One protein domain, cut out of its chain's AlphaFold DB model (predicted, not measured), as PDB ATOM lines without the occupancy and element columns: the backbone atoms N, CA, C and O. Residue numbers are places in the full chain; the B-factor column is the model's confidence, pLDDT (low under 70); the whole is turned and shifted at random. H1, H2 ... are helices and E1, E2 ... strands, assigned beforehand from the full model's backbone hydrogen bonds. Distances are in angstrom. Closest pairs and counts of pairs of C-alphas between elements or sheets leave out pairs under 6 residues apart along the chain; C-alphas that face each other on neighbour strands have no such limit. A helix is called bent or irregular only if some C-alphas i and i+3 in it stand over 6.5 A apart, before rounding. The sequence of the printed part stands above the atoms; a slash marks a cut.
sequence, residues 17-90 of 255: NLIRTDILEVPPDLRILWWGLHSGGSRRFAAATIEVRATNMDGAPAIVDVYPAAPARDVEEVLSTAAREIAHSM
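AT A GLANCE: This is residues 17 to 90 of the 255 residues of an uncharacterized protein of Frankia sp. B2 (UniProt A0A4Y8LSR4). Look for a sheet of four strands with one face bare and the long helix H2 crossing over the other; the short helix H1 packs on H2 and only grazes the sheet with residues 33 to 34. The loop between E3 and E4 sticks out past the sheet's end around Asp 58. The printed part has 74 residues, with two named helices and four named strands in the order E1, H1, E2, E3, E4, H2. The sheet's order is E1, E4, E3, E2, all antiparallel, and the class is mixed, helices and strands. The whole is compact, with a radius of gyration of the C-alphas of 11.8 A and spans of 36 by 27 by 19 A.

IN THESE COORDINATES: Find C-alpha 19 at (-3.507, -42.035, 7.446), where strand E1 begins; it takes residues 19 to 22. Helix H1 is residues 28 to 34, 11.3 A long; it is neither bent nor irregular, but only just: C-alphas 29 and 32 are 6.5 A apart. Next come E2, residues 41 to 44, then E3, residues 48 to 53, and E4, residues 63 to 68, the last two each 15.9 A long. Helix H2, residues 75 to 89, runs 22.0 A from (-2.402, -40.726, 14.005) to (-20.002, -30.757, 22.559).

HOW THE PARTS SIT: Start at the edge strand E1, antiparallel to E4, with N 19 and O 66 at 2.9 A. E3 and E4 form a hairpin, with N 51 and O 65 at 2.8 A. E2 and E3 form another, with N 43 and O 50 at 2.8 A. E2, E3 and E4 make a meander, each strand the antiparallel neighbour of the one before. H2 is on one face of the sheet, two layers, at a height over the sheet of 10.1 A. It lies over E4 and E3, over E3 only just, with 3 C-alphas, and runs across the strands at 75 degrees to E4 on the local plane. The closest C-alphas of E3 and H2, those of Ala 48 and Ala 82, are 6.7 A apart. H1 and H2 touch, closest at the C-alphas of Leu 30 and Leu 79, 6.5 A, at a steep tilt of 64 degrees, the same way. O i to N i+4 pairs within hydrogen-bond range number 8 of 11 in H2 and 0 of 3 in H1, where 3 of 4 O i to N i+3 pairs are within range.

THE WHOLE: The two C-alphas farthest apart, those of Asp 58 and His 88, are 37.4 A apart. The printed part has no cut and no long link. Mean pLDDT of the printed part is 81.2; look for values under 70 at residues 38 to 40, 54 to 61 and 90.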
ATOM      1  N   ASN A  17      -3.277 -36.366   2.682       78.00
ATOM      2  CA  ASN A  17      -2.906 -36.626   4.080       78.00
ATOM      3  C   ASN A  17      -3.642 -37.833   4.693       78.00
ATOM      4  O   ASN A  17      -3.857 -37.861   5.897       78.00
ATOM      5  N   LEU A  18      -4.074 -38.814   3.894       86.81
ATOM      6  CA  LEU A  18      -4.725 -40.010   4.443       86.81
ATOM      7  C   LEU A  18      -3.749 -40.806   5.322       86.81
ATOM      8  O   LEU A  18      -2.712 -41.261   4.844       86.81
ATOM      9  N   ILE A  19      -4.133 -41.042   6.576       87.62
ATOM     10  CA  ILE A  19      -3.507 -42.035   7.446       87.62
ATOM     11  C   ILE A  19      -4.468 -43.217   7.564       87.62
ATOM     12  O   ILE A  19      -5.576 -43.073   8.081       87.62
ATOM     13  N   ARG A  20      -4.049 -44.382   7.071       89.19
ATOM     14  CA  ARG A  20      -4.794 -45.638   7.183       89.19
ATOM     15  C   ARG A  20      -4.152 -46.514   8.248       89.19
ATOM     16  O   ARG A  20      -2.947 -46.737   8.191       89.19
ATOM     17  N   THR A  21      -4.952 -47.021   9.179       87.94
ATOM     18  CA  THR A  21      -4.480 -47.892  10.265       87.94
ATOM     19  C   THR A  21      -5.525 -48.947  10.611       87.94
ATOM     20  O   THR A  21      -6.724 -48.769  10.356       87.94
ATOM     21  N   ASP A  22      -5.061 -50.061  11.168       87.31
ATOM     22  CA  ASP A  22      -5.926 -51.068  11.765       87.31
ATOM     23  C   ASP A  22      -6.527 -50.524  13.071       87.31
ATOM     24  O   ASP A  22      -5.850 -49.906  13.894       87.31
ATOM     25  N   ILE A  23      -7.817 -50.770  13.290       83.06
ATOM     26  CA  ILE A  23      -8.507 -50.404  14.528       83.06
ATOM     27  C   ILE A  23      -7.795 -50.929  15.793       83.06
ATOM     28  O   ILE A  23      -7.838 -50.291  16.847       83.06
ATOM     29  N   LEU A  24      -7.122 -52.078  15.695       84.81
ATOM     30  CA  LEU A  24      -6.385 -52.713  16.783       84.81
ATOM     31  C   LEU A  24      -5.038 -52.036  17.066       84.81
ATOM     32  O   LEU A  24      -4.578 -52.084  18.207       84.81
ATOM     33  N   GLU A  25      -4.442 -51.360  16.081       88.00
ATOM     34  CA  GLU A  25      -3.214 -50.570  16.253       88.00
ATOM     35  C   GLU A  25      -3.477 -49.247  16.980       88.00
ATOM     36  O   GLU A  25      -2.585 -48.698  17.632       88.00
ATOM     37  N   VAL A  26      -4.712 -48.741  16.928       88.50
ATOM     38  CA  VAL A  26      -5.098 -47.544  17.676       88.50
ATOM     39  C   VAL A  26      -5.219 -47.874  19.171       88.50
ATOM     40  O   VAL A  26      -5.872 -48.862  19.528       88.50
ATOM     41  N   PRO A  27      -4.660 -47.045  20.076       91.50
ATOM     42  CA  PRO A  27      -4.792 -47.244  21.516       91.50
ATOM     43  C   PRO A  27      -6.256 -47.354  21.981       91.50
ATOM     44  O   PRO A  27      -7.079 -46.541  21.540       91.50
ATOM     45  N   PRO A  28      -6.591 -48.280  22.910       91.94
ATOM     46  CA  PRO A  28      -7.940 -48.473  23.460       91.94
ATOM     47  C   PRO A  28      -8.690 -47.184  23.828       91.94
ATOM     48  O   PRO A  28      -9.868 -47.028  23.518       91.94
ATOM     49  N   ASP A  29      -8.000 -46.208  24.423       92.62
ATOM     50  CA  ASP A  29      -8.582 -44.928  24.833       92.62
ATOM     51  C   ASP A  29      -9.084 -44.067  23.666       92.62
ATOM     52  O   ASP A  29     -10.018 -43.289  23.839       92.62
ATOM     53  N   LEU A  30      -8.514 -44.218  22.472       91.44
ATOM     54  CA  LEU A  30      -8.912 -43.478  21.270       91.44
ATOM     55  C   LEU A  30      -9.894 -44.259  20.396       91.44
ATOM     56  O   LEU A  30     -10.544 -43.675  19.527       91.44
ATOM     57  N   ARG A  31     -10.082 -45.549  20.691       89.12
ATOM     58  CA  ARG A  31     -11.051 -46.411  20.012       89.12
ATOM     59  C   ARG A  31     -12.497 -45.961  20.166       89.12
ATOM     60  O   ARG A  31     -13.362 -46.147  19.316       89.12
ATOM     61  N   ILE A  32     -12.767 -45.223  21.227       86.75
ATOM     62  CA  ILE A  32     -14.090 -44.658  21.442       86.75
ATOM     63  C   ILE A  32     -14.529 -43.682  20.337       86.75
ATOM     64  O   ILE A  32     -15.725 -43.482  20.137       86.75
ATOM     65  N   LEU A  33     -13.601 -43.080  19.583       86.19
ATOM     66  CA  LEU A  33     -13.922 -42.072  18.566       86.19
ATOM     67  C   LEU A  33     -14.792 -42.602  17.428       86.19
ATOM     68  O   LEU A  33     -15.449 -41.811  16.748       86.19
ATOM     69  N   TRP A  34     -14.853 -43.919  17.269       83.69
ATOM     70  CA  TRP A  34     -15.677 -44.592  16.268       83.69
ATOM     71  C   TRP A  34     -16.939 -45.223  16.852       83.69
ATOM     72  O   TRP A  34     -17.661 -45.933  16.155       83.69
ATOM     73  N   TRP A  35     -17.236 -44.948  18.124       81.94
ATOM     74  CA  TRP A  35     -18.456 -45.409  18.771       81.94
ATOM     75  C   TRP A  35     -19.691 -45.067  17.939       81.94
ATOM     76  O   TRP A  35     -19.845 -43.915  17.521       81.94
ATOM     77  N   GLY A  36     -20.569 -46.045  17.724       71.81
ATOM     78  CA  GLY A  36     -21.801 -45.880  16.954       71.81
ATOM     79  C   GLY A  36     -21.608 -45.783  15.433       71.81
ATOM     80  O   GLY A  36     -22.590 -45.616  14.724       71.81
ATOM     81  N   LEU A  37     -20.382 -45.910  14.902       71.50
ATOM     82  CA  LEU A  37     -20.105 -45.942  13.452       71.50
ATOM     83  C   LEU A  37     -20.113 -47.380  12.885       71.50
ATOM     84  O   LEU A  37     -19.313 -47.721  12.012       71.50
ATOM     85  N   HIS A  38     -20.962 -48.258  13.432       60.16
ATOM     86  CA  HIS A  38     -20.929 -49.698  13.159       60.16
ATOM     87  C   HIS A  38     -21.092 -50.003  11.659       60.16
ATOM     88  O   HIS A  38     -22.106 -49.668  11.051       60.16
ATOM     89  N   SER A  39     -20.098 -50.692  11.081       55.62
ATOM     90  CA  SER A  39     -20.072 -51.191   9.692       55.62
ATOM     91  C   SER A  39     -20.169 -50.132   8.579       55.62
ATOM     92  O   SER A  39     -20.621 -50.425   7.475       55.62
ATOM     93  N   GLY A  40     -19.680 -48.920   8.835       65.12
ATOM     94  CA  GLY A  40     -19.584 -47.876   7.817       65.12
ATOM     95  C   GLY A  40     -20.058 -46.537   8.348       65.12
ATOM     96  O   GLY A  40     -21.117 -46.430   8.959       65.12
ATOM     97  N   GLY A  41     -19.270 -45.496   8.112       82.25
ATOM     98  CA  GLY A  41     -19.659 -44.141   8.465       82.25
ATOM     99  C   GLY A  41     -18.465 -43.223   8.615       82.25
ATOM    100  O   GLY A  41     -17.323 -43.670   8.738       82.25
ATOM    101  N   SER A  42     -18.752 -41.928   8.629       86.69
ATOM    102  CA  SER A  42     -17.765 -40.891   8.876       86.69
ATOM    103  C   SER A  42     -18.192 -40.009  10.041       86.69
ATOM    104  O   SER A  42     -19.376 -39.763  10.285       86.69
ATOM    105  N   ARG A  43     -17.205 -39.529  10.791       87.44
ATOM    106  CA  ARG A  43     -17.382 -38.531  11.839       87.44
ATOM    107  C   ARG A  43     -16.373 -37.425  11.626       87.44
ATOM    108  O   ARG A  43     -15.176 -37.675  11.510       87.44
ATOM    109  N   ARG A  44     -16.869 -36.194  11.592       87.44
ATOM    110  CA  ARG A  44     -16.041 -35.014  11.387       87.44
ATOM    111  C   ARG A  44     -15.769 -34.303  12.703       87.44
ATOM    112  O   ARG A  44     -16.691 -33.948  13.431       87.44
ATOM    113  N   PHE A  45     -14.493 -34.064  12.933       86.25
ATOM    114  CA  PHE A  45     -13.913 -33.187  13.934       86.25
ATOM    115  C   PHE A  45     -13.253 -32.009  13.196       86.25
ATOM    116  O   PHE A  45     -13.020 -32.071  11.985       86.25
ATOM    117  N   ALA A  46     -12.959 -30.922  13.896       86.19
ATOM    118  CA  ALA A  46     -12.165 -29.827  13.352       86.19
ATOM    119  C   ALA A  46     -10.743 -30.299  13.005       86.19
ATOM    120  O   ALA A  46     -10.230 -29.927  11.953       86.19
ATOM    121  N   ALA A  47     -10.140 -31.160  13.832       84.50
ATOM    122  CA  ALA A  47      -8.811 -31.720  13.594       84.50
ATOM    123  C   ALA A  47      -8.764 -32.806  12.514       84.50
ATOM    124  O   ALA A  47      -7.715 -32.984  11.895       84.50
ATOM    125  N   ALA A  48      -9.853 -33.549  12.287       88.19
ATOM    126  CA  ALA A  48      -9.875 -34.629  11.304       88.19
ATOM    127  C   ALA A  48     -11.281 -35.098  10.931       88.19
ATOM    128  O   ALA A  48     -12.209 -35.039  11.732       88.19
ATOM    129  N   THR A  49     -11.409 -35.693   9.750       88.44
ATOM    130  CA  THR A  49     -12.508 -36.620   9.458       88.44
ATOM    131  C   THR A  49     -12.027 -38.042   9.720       88.44
ATOM    132  O   THR A  49     -10.950 -38.420   9.268       88.44
ATOM    133  N   ILE A  50     -12.812 -38.823  10.456       87.06
ATOM    134  CA  ILE A  50     -12.544 -40.236  10.717       87.06
ATOM    135  C   ILE A  50     -13.597 -41.061   9.997       87.06
ATOM    136  O   ILE A  50     -14.789 -40.825  10.195       87.06
ATOM    137  N   GLU A  51     -13.172 -42.034   9.203       88.44
ATOM    138  CA  GLU A  51     -14.051 -42.959   8.496       88.44
ATOM    139  C   GLU A  51     -13.746 -44.398   8.901       88.44
ATOM    140  O   GLU A  51     -12.591 -44.826   8.906       88.44
ATOM    141  N   VAL A  52     -14.789 -45.156   9.241       84.38
ATOM    142  CA  VAL A  52     -14.675 -46.594   9.502       84.38
ATOM    143  C   VAL A  52     -15.131 -47.335   8.264       84.38
ATOM    144  O   VAL A  52     -16.270 -47.166   7.820       84.38
ATOM    145  N   ARG A  53     -14.265 -48.190   7.722       81.56
ATOM    146  CA  ARG A  53     -14.635 -49.108   6.647       81.56
ATOM    147  C   ARG A  53     -14.985 -50.464   7.238       81.56
ATOM    148  O   ARG A  53     -14.172 -51.070   7.935       81.56
ATOM    149  N   ALA A  54     -16.186 -50.949   6.926       66.56
ATOM    150  CA  ALA A  54     -16.508 -52.351   7.132       66.56
ATOM    151  C   ALA A  54     -15.576 -53.196   6.262       66.56
ATOM    152  O   ALA A  54     -15.462 -52.978   5.054       66.56
ATOM    153  N   THR A  55     -14.895 -54.151   6.876       60.94
ATOM    154  CA  THR A  55     -14.200 -55.199   6.145       60.94
ATOM    155  C   THR A  55     -15.224 -56.257   5.748       60.94
ATOM    156  O   THR A  55     -15.865 -56.872   6.591       60.94
ATOM    157  N   ASN A  56     -15.388 -56.474   4.440       55.56
ATOM    158  CA  ASN A  56     -16.325 -57.459   3.879       55.56
ATOM    159  C   ASN A  56     -15.847 -58.918   4.035       55.56
ATOM    160  O   ASN A  56     -16.382 -59.806   3.378       55.56
ATOM    161  N   MET A  57     -14.810 -59.170   4.837       56.28
ATOM    162  CA  MET A  57     -14.231 -60.499   5.022       56.28
ATOM    163  C   MET A  57     -14.356 -60.916   6.481       56.28
ATOM    164  O   MET A  57     -13.882 -60.202   7.369       56.28
ATOM    165  N   ASP A  58     -14.975 -62.076   6.706       57.97
ATOM    166  CA  ASP A  58     -15.104 -62.689   8.024       57.97
ATOM    167  C   ASP A  58     -13.732 -62.766   8.709       57.97
ATOM    168  O   ASP A  58     -12.805 -63.416   8.228       57.97
ATOM    169  N   GLY A  59     -13.602 -62.057   9.832       62.97
ATOM    170  CA  GLY A  59     -12.398 -62.046  10.666       62.97
ATOM    171  C   GLY A  59     -11.345 -60.986  10.326       62.97
ATOM    172  O   GLY A  59     -10.385 -60.859  11.085       62.97
ATOM    173  N   ALA A  60     -11.503 -60.196   9.257       66.25
ATOM    174  CA  ALA A  60     -10.585 -59.087   8.989       66.25
ATOM    175  C   ALA A  60     -10.896 -57.891   9.916       66.25
ATOM    176  O   ALA A  60     -12.056 -57.473   9.992       66.25
ATOM    177  N   PRO A  61      -9.897 -57.316  10.609       69.44
ATOM    178  CA  PRO A  61     -10.109 -56.173  11.491       69.44
ATOM    179  C   PRO A  61     -10.605 -54.954  10.708       69.44
ATOM    180  O   PRO A  61     -10.238 -54.746   9.552       69.44
ATOM    181  N   ALA A  62     -11.464 -54.149  11.335       78.19
ATOM    182  CA  ALA A  62     -11.979 -52.939  10.707       78.19
ATOM    183  C   ALA A  62     -10.828 -51.966  10.401       78.19
ATOM    184  O   ALA A  62      -9.921 -51.779  11.211       78.19
ATOM    185  N   ILE A  63     -10.893 -51.322   9.237       85.62
ATOM    186  CA  ILE A  63      -9.903 -50.324   8.829       85.62
ATOM    187  C   ILE A  63     -10.440 -48.935   9.147       85.62
ATOM    188  O   ILE A  63     -11.594 -48.618   8.835       85.62
ATOM    189  N   VAL A  64      -9.584 -48.105   9.739       85.44
ATOM    190  CA  VAL A  64      -9.886 -46.708  10.033       85.44
ATOM    191  C   VAL A  64      -9.067 -45.824   9.102       85.44
ATOM    192  O   VAL A  64      -7.835 -45.869   9.093       85.44
ATOM    193  N   ASP A  65      -9.773 -45.008   8.326       89.31
ATOM    194  CA  ASP A  65      -9.186 -43.946   7.523       89.31
ATOM    195  C   ASP A  65      -9.308 -42.630   8.303       89.31
ATOM    196  O   ASP A  65     -10.401 -42.186   8.661       89.31
ATOM    197  N   VAL A  66      -8.172 -42.000   8.587       88.19
ATOM    198  CA  VAL A  66      -8.102 -40.692   9.238       88.19
ATOM    199  C   VAL A  66      -7.640 -39.674   8.208       88.19
ATOM    200  O   VAL A  66      -6.594 -39.834   7.582       88.19
ATOM    201  N   TYR A  67      -8.422 -38.611   8.055       90.12
ATOM    202  CA  TYR A  67      -8.156 -37.480   7.175       90.12
ATOM    203  C   TYR A  67      -7.884 -36.242   8.040       90.12
ATOM    204  O   TYR A  67      -8.828 -35.538   8.413       90.12
ATOM    205  N   PRO A  68      -6.620 -35.972   8.410       88.31
ATOM    206  CA  PRO A  68      -6.242 -34.813   9.202       88.31
ATOM    207  C   PRO A  68      -6.546 -33.508   8.461       88.31
ATOM    208  O   PRO A  68      -6.318 -33.389   7.256       88.31
ATOM    209  N   ALA A  69      -7.011 -32.498   9.194       85.25
ATOM    210  CA  ALA A  69      -7.270 -31.164   8.653       85.25
ATOM    211  C   ALA A  69      -5.983 -30.387   8.313       85.25
ATOM    212  O   ALA A  69      -6.012 -29.465   7.498       85.25
ATOM    213  N   ALA A  70      -4.854 -30.770   8.913       83.88
ATOM    214  CA  ALA A  70      -3.519 -30.247   8.641       83.88
ATOM    215  C   ALA A  70      -2.515 -31.411   8.546       83.88
ATOM    216  O   ALA A  70      -2.790 -32.473   9.105       83.88
ATOM    217  N   PRO A  71      -1.364 -31.249   7.864       81.44
ATOM    218  CA  PRO A  71      -0.333 -32.283   7.821       81.44
ATOM    219  C   PRO A  71       0.052 -32.726   9.237       81.44
ATOM    220  O   PRO A  71       0.480 -31.907  10.049       81.44
ATOM    221  N   ALA A  72      -0.107 -34.015   9.520       76.88
ATOM    222  CA  ALA A  72       0.184 -34.608  10.816       76.88
ATOM    223  C   ALA A  72       1.229 -35.709  10.666       76.88
ATOM    224  O   ALA A  72       1.274 -36.400   9.648       76.88
ATOM    225  N   ARG A  73       2.077 -35.858  11.683       71.62
ATOM    226  CA  ARG A  73       3.135 -36.878  11.700       71.62
ATOM    227  C   ARG A  73       2.669 -38.197  12.305       71.62
ATOM    228  O   ARG A  73       3.282 -39.222  12.033       71.62
ATOM    229  N   ASP A  74       1.618 -38.152  13.117       85.69
ATOM    230  CA  ASP A  74       1.147 -39.277  13.914       85.69
ATOM    231  C   ASP A  74      -0.388 -39.290  14.002       85.69
ATOM    232  O   ASP A  74      -1.034 -38.258  14.209       85.69
ATOM    233  N   VAL A  75      -0.967 -40.482  13.857       86.50
ATOM    234  CA  VAL A  75      -2.402 -40.726  14.005       86.50
ATOM    235  C   VAL A  75      -2.853 -40.508  15.450       86.50
ATOM    236  O   VAL A  75      -3.940 -39.972  15.668       86.50
ATOM    237  N   GLU A  76      -2.024 -40.842  16.446       89.25
ATOM    238  CA  GLU A  76      -2.396 -40.680  17.855       89.25
ATOM    239  C   GLU A  76      -2.591 -39.200  18.207       89.25
ATOM    240  O   GLU A  76      -3.547 -38.844  18.901       89.25
ATOM    241  N   GLU A  77      -1.724 -38.318  17.707       88.06
ATOM    242  CA  GLU A  77      -1.811 -36.869  17.918       88.06
ATOM    243  C   GLU A  77      -3.118 -36.288  17.353       88.06
ATOM    244  O   GLU A  77      -3.836 -35.542  18.037       88.06
ATOM    245  N   VAL A  78      -3.470 -36.684  16.128       88.69
ATOM    246  CA  VAL A  78      -4.698 -36.250  15.450       88.69
ATOM    247  C   VAL A  78      -5.932 -36.726  16.212       88.69
ATOM    248  O   VAL A  78      -6.806 -35.926  16.553       88.69
ATOM    249  N   LEU A  79      -5.983 -38.017  16.543       89.12
ATOM    250  CA  LEU A  79      -7.092 -38.616  17.283       89.12
ATOM    251  C   LEU A  79      -7.210 -38.041  18.700       89.12
ATOM    252  O   LEU A  79      -8.310 -37.808  19.195       89.12
ATOM    253  N   SER A  80      -6.089 -37.726  19.348       88.75
ATOM    254  CA  SER A  80      -6.087 -37.051  20.648       88.75
ATOM    255  C   SER A  80      -6.711 -35.667  20.581       88.75
ATOM    256  O   SER A  80      -7.420 -35.267  21.504       88.75
ATOM    257  N   THR A  81      -6.444 -34.932  19.505       87.75
ATOM    258  CA  THR A  81      -7.040 -33.615  19.279       87.75
ATOM    259  C   THR A  81      -8.540 -33.751  19.026       87.75
ATOM    260  O   THR A  81      -9.322 -33.098  19.714       87.75
ATOM    261  N   ALA A  82      -8.956 -34.698  18.179       87.00
ATOM    262  CA  ALA A  82     -10.368 -35.020  17.961       87.00
ATOM    263  C   ALA A  82     -11.102 -35.397  19.266       87.00
ATOM    264  O   ALA A  82     -12.200 -34.909  19.529       87.00
ATOM    265  N   ALA A  83     -10.482 -36.195  20.143       86.25
ATOM    266  CA  ALA A  83     -11.059 -36.554  21.441       86.25
ATOM    267  C   ALA A  83     -11.277 -35.338  22.359       86.25
ATOM    268  O   ALA A  83     -12.301 -35.246  23.038       86.25
ATOM    269  N   ARG A  84     -10.340 -34.379  22.362       84.06
ATOM    270  CA  ARG A  84     -10.461 -33.123  23.128       84.06
ATOM    271  C   ARG A  84     -11.587 -32.242  22.605       84.06
ATOM    272  O   ARG A  84     -12.246 -31.563  23.388       84.06
ATOM    273  N   GLU A  85     -11.825 -32.243  21.300       83.12
ATOM    274  CA  GLU A  85     -12.893 -31.441  20.705       83.12
ATOM    275  C   GLU A  85     -14.276 -31.876  21.179       83.12
ATOM    276  O   GLU A  85     -15.121 -31.017  21.423       83.12
ATOM    277  N   ILE A  86     -14.485 -33.176  21.419       77.50
ATOM    278  CA  ILE A  86     -15.774 -33.687  21.906       77.50
ATOM    279  C   ILE A  86     -16.158 -33.049  23.242       77.50
ATOM    280  O   ILE A  86     -17.343 -32.844  23.491       77.50
ATOM    281  N   ALA A  87     -15.175 -32.657  24.066       73.00
ATOM    282  CA  ALA A  87     -15.405 -31.955  25.328       73.00
ATOM    283  C   ALA A  87     -16.260 -30.683  25.157       73.00
ATOM    284  O   ALA A  87     -17.042 -30.344  26.041       73.00
ATOM    285  N   HIS A  88     -16.144 -29.998  24.015       72.06
ATOM    286  CA  HIS A  88     -16.914 -28.786  23.710       72.06
ATOM    287  C   HIS A  88     -18.381 -29.086  23.398       72.06
ATOM    288  O   HIS A  88     -19.244 -28.243  23.626       72.06
ATOM    289  N   SER A  89     -18.666 -30.300  22.931       72.25
ATOM    290  CA  SER A  89     -20.002 -30.757  22.559       72.25
ATOM    291  C   SER A  89     -20.693 -31.541  23.671       72.25
ATOM    292  O   SER A  89     -21.777 -32.055  23.440       72.25
ATOM    293  N   MET A  90     -20.124 -31.636  24.877       68.25
ATOM    294  CA  MET A  90     -20.620 -32.504  25.962       68.25
ATOM    295  C   MET A  90     -22.002 -32.144  26.533       68.25
ATOM    296  O   MET A  90     -22.483 -32.839  27.422       68.25
TER     297      MET A  90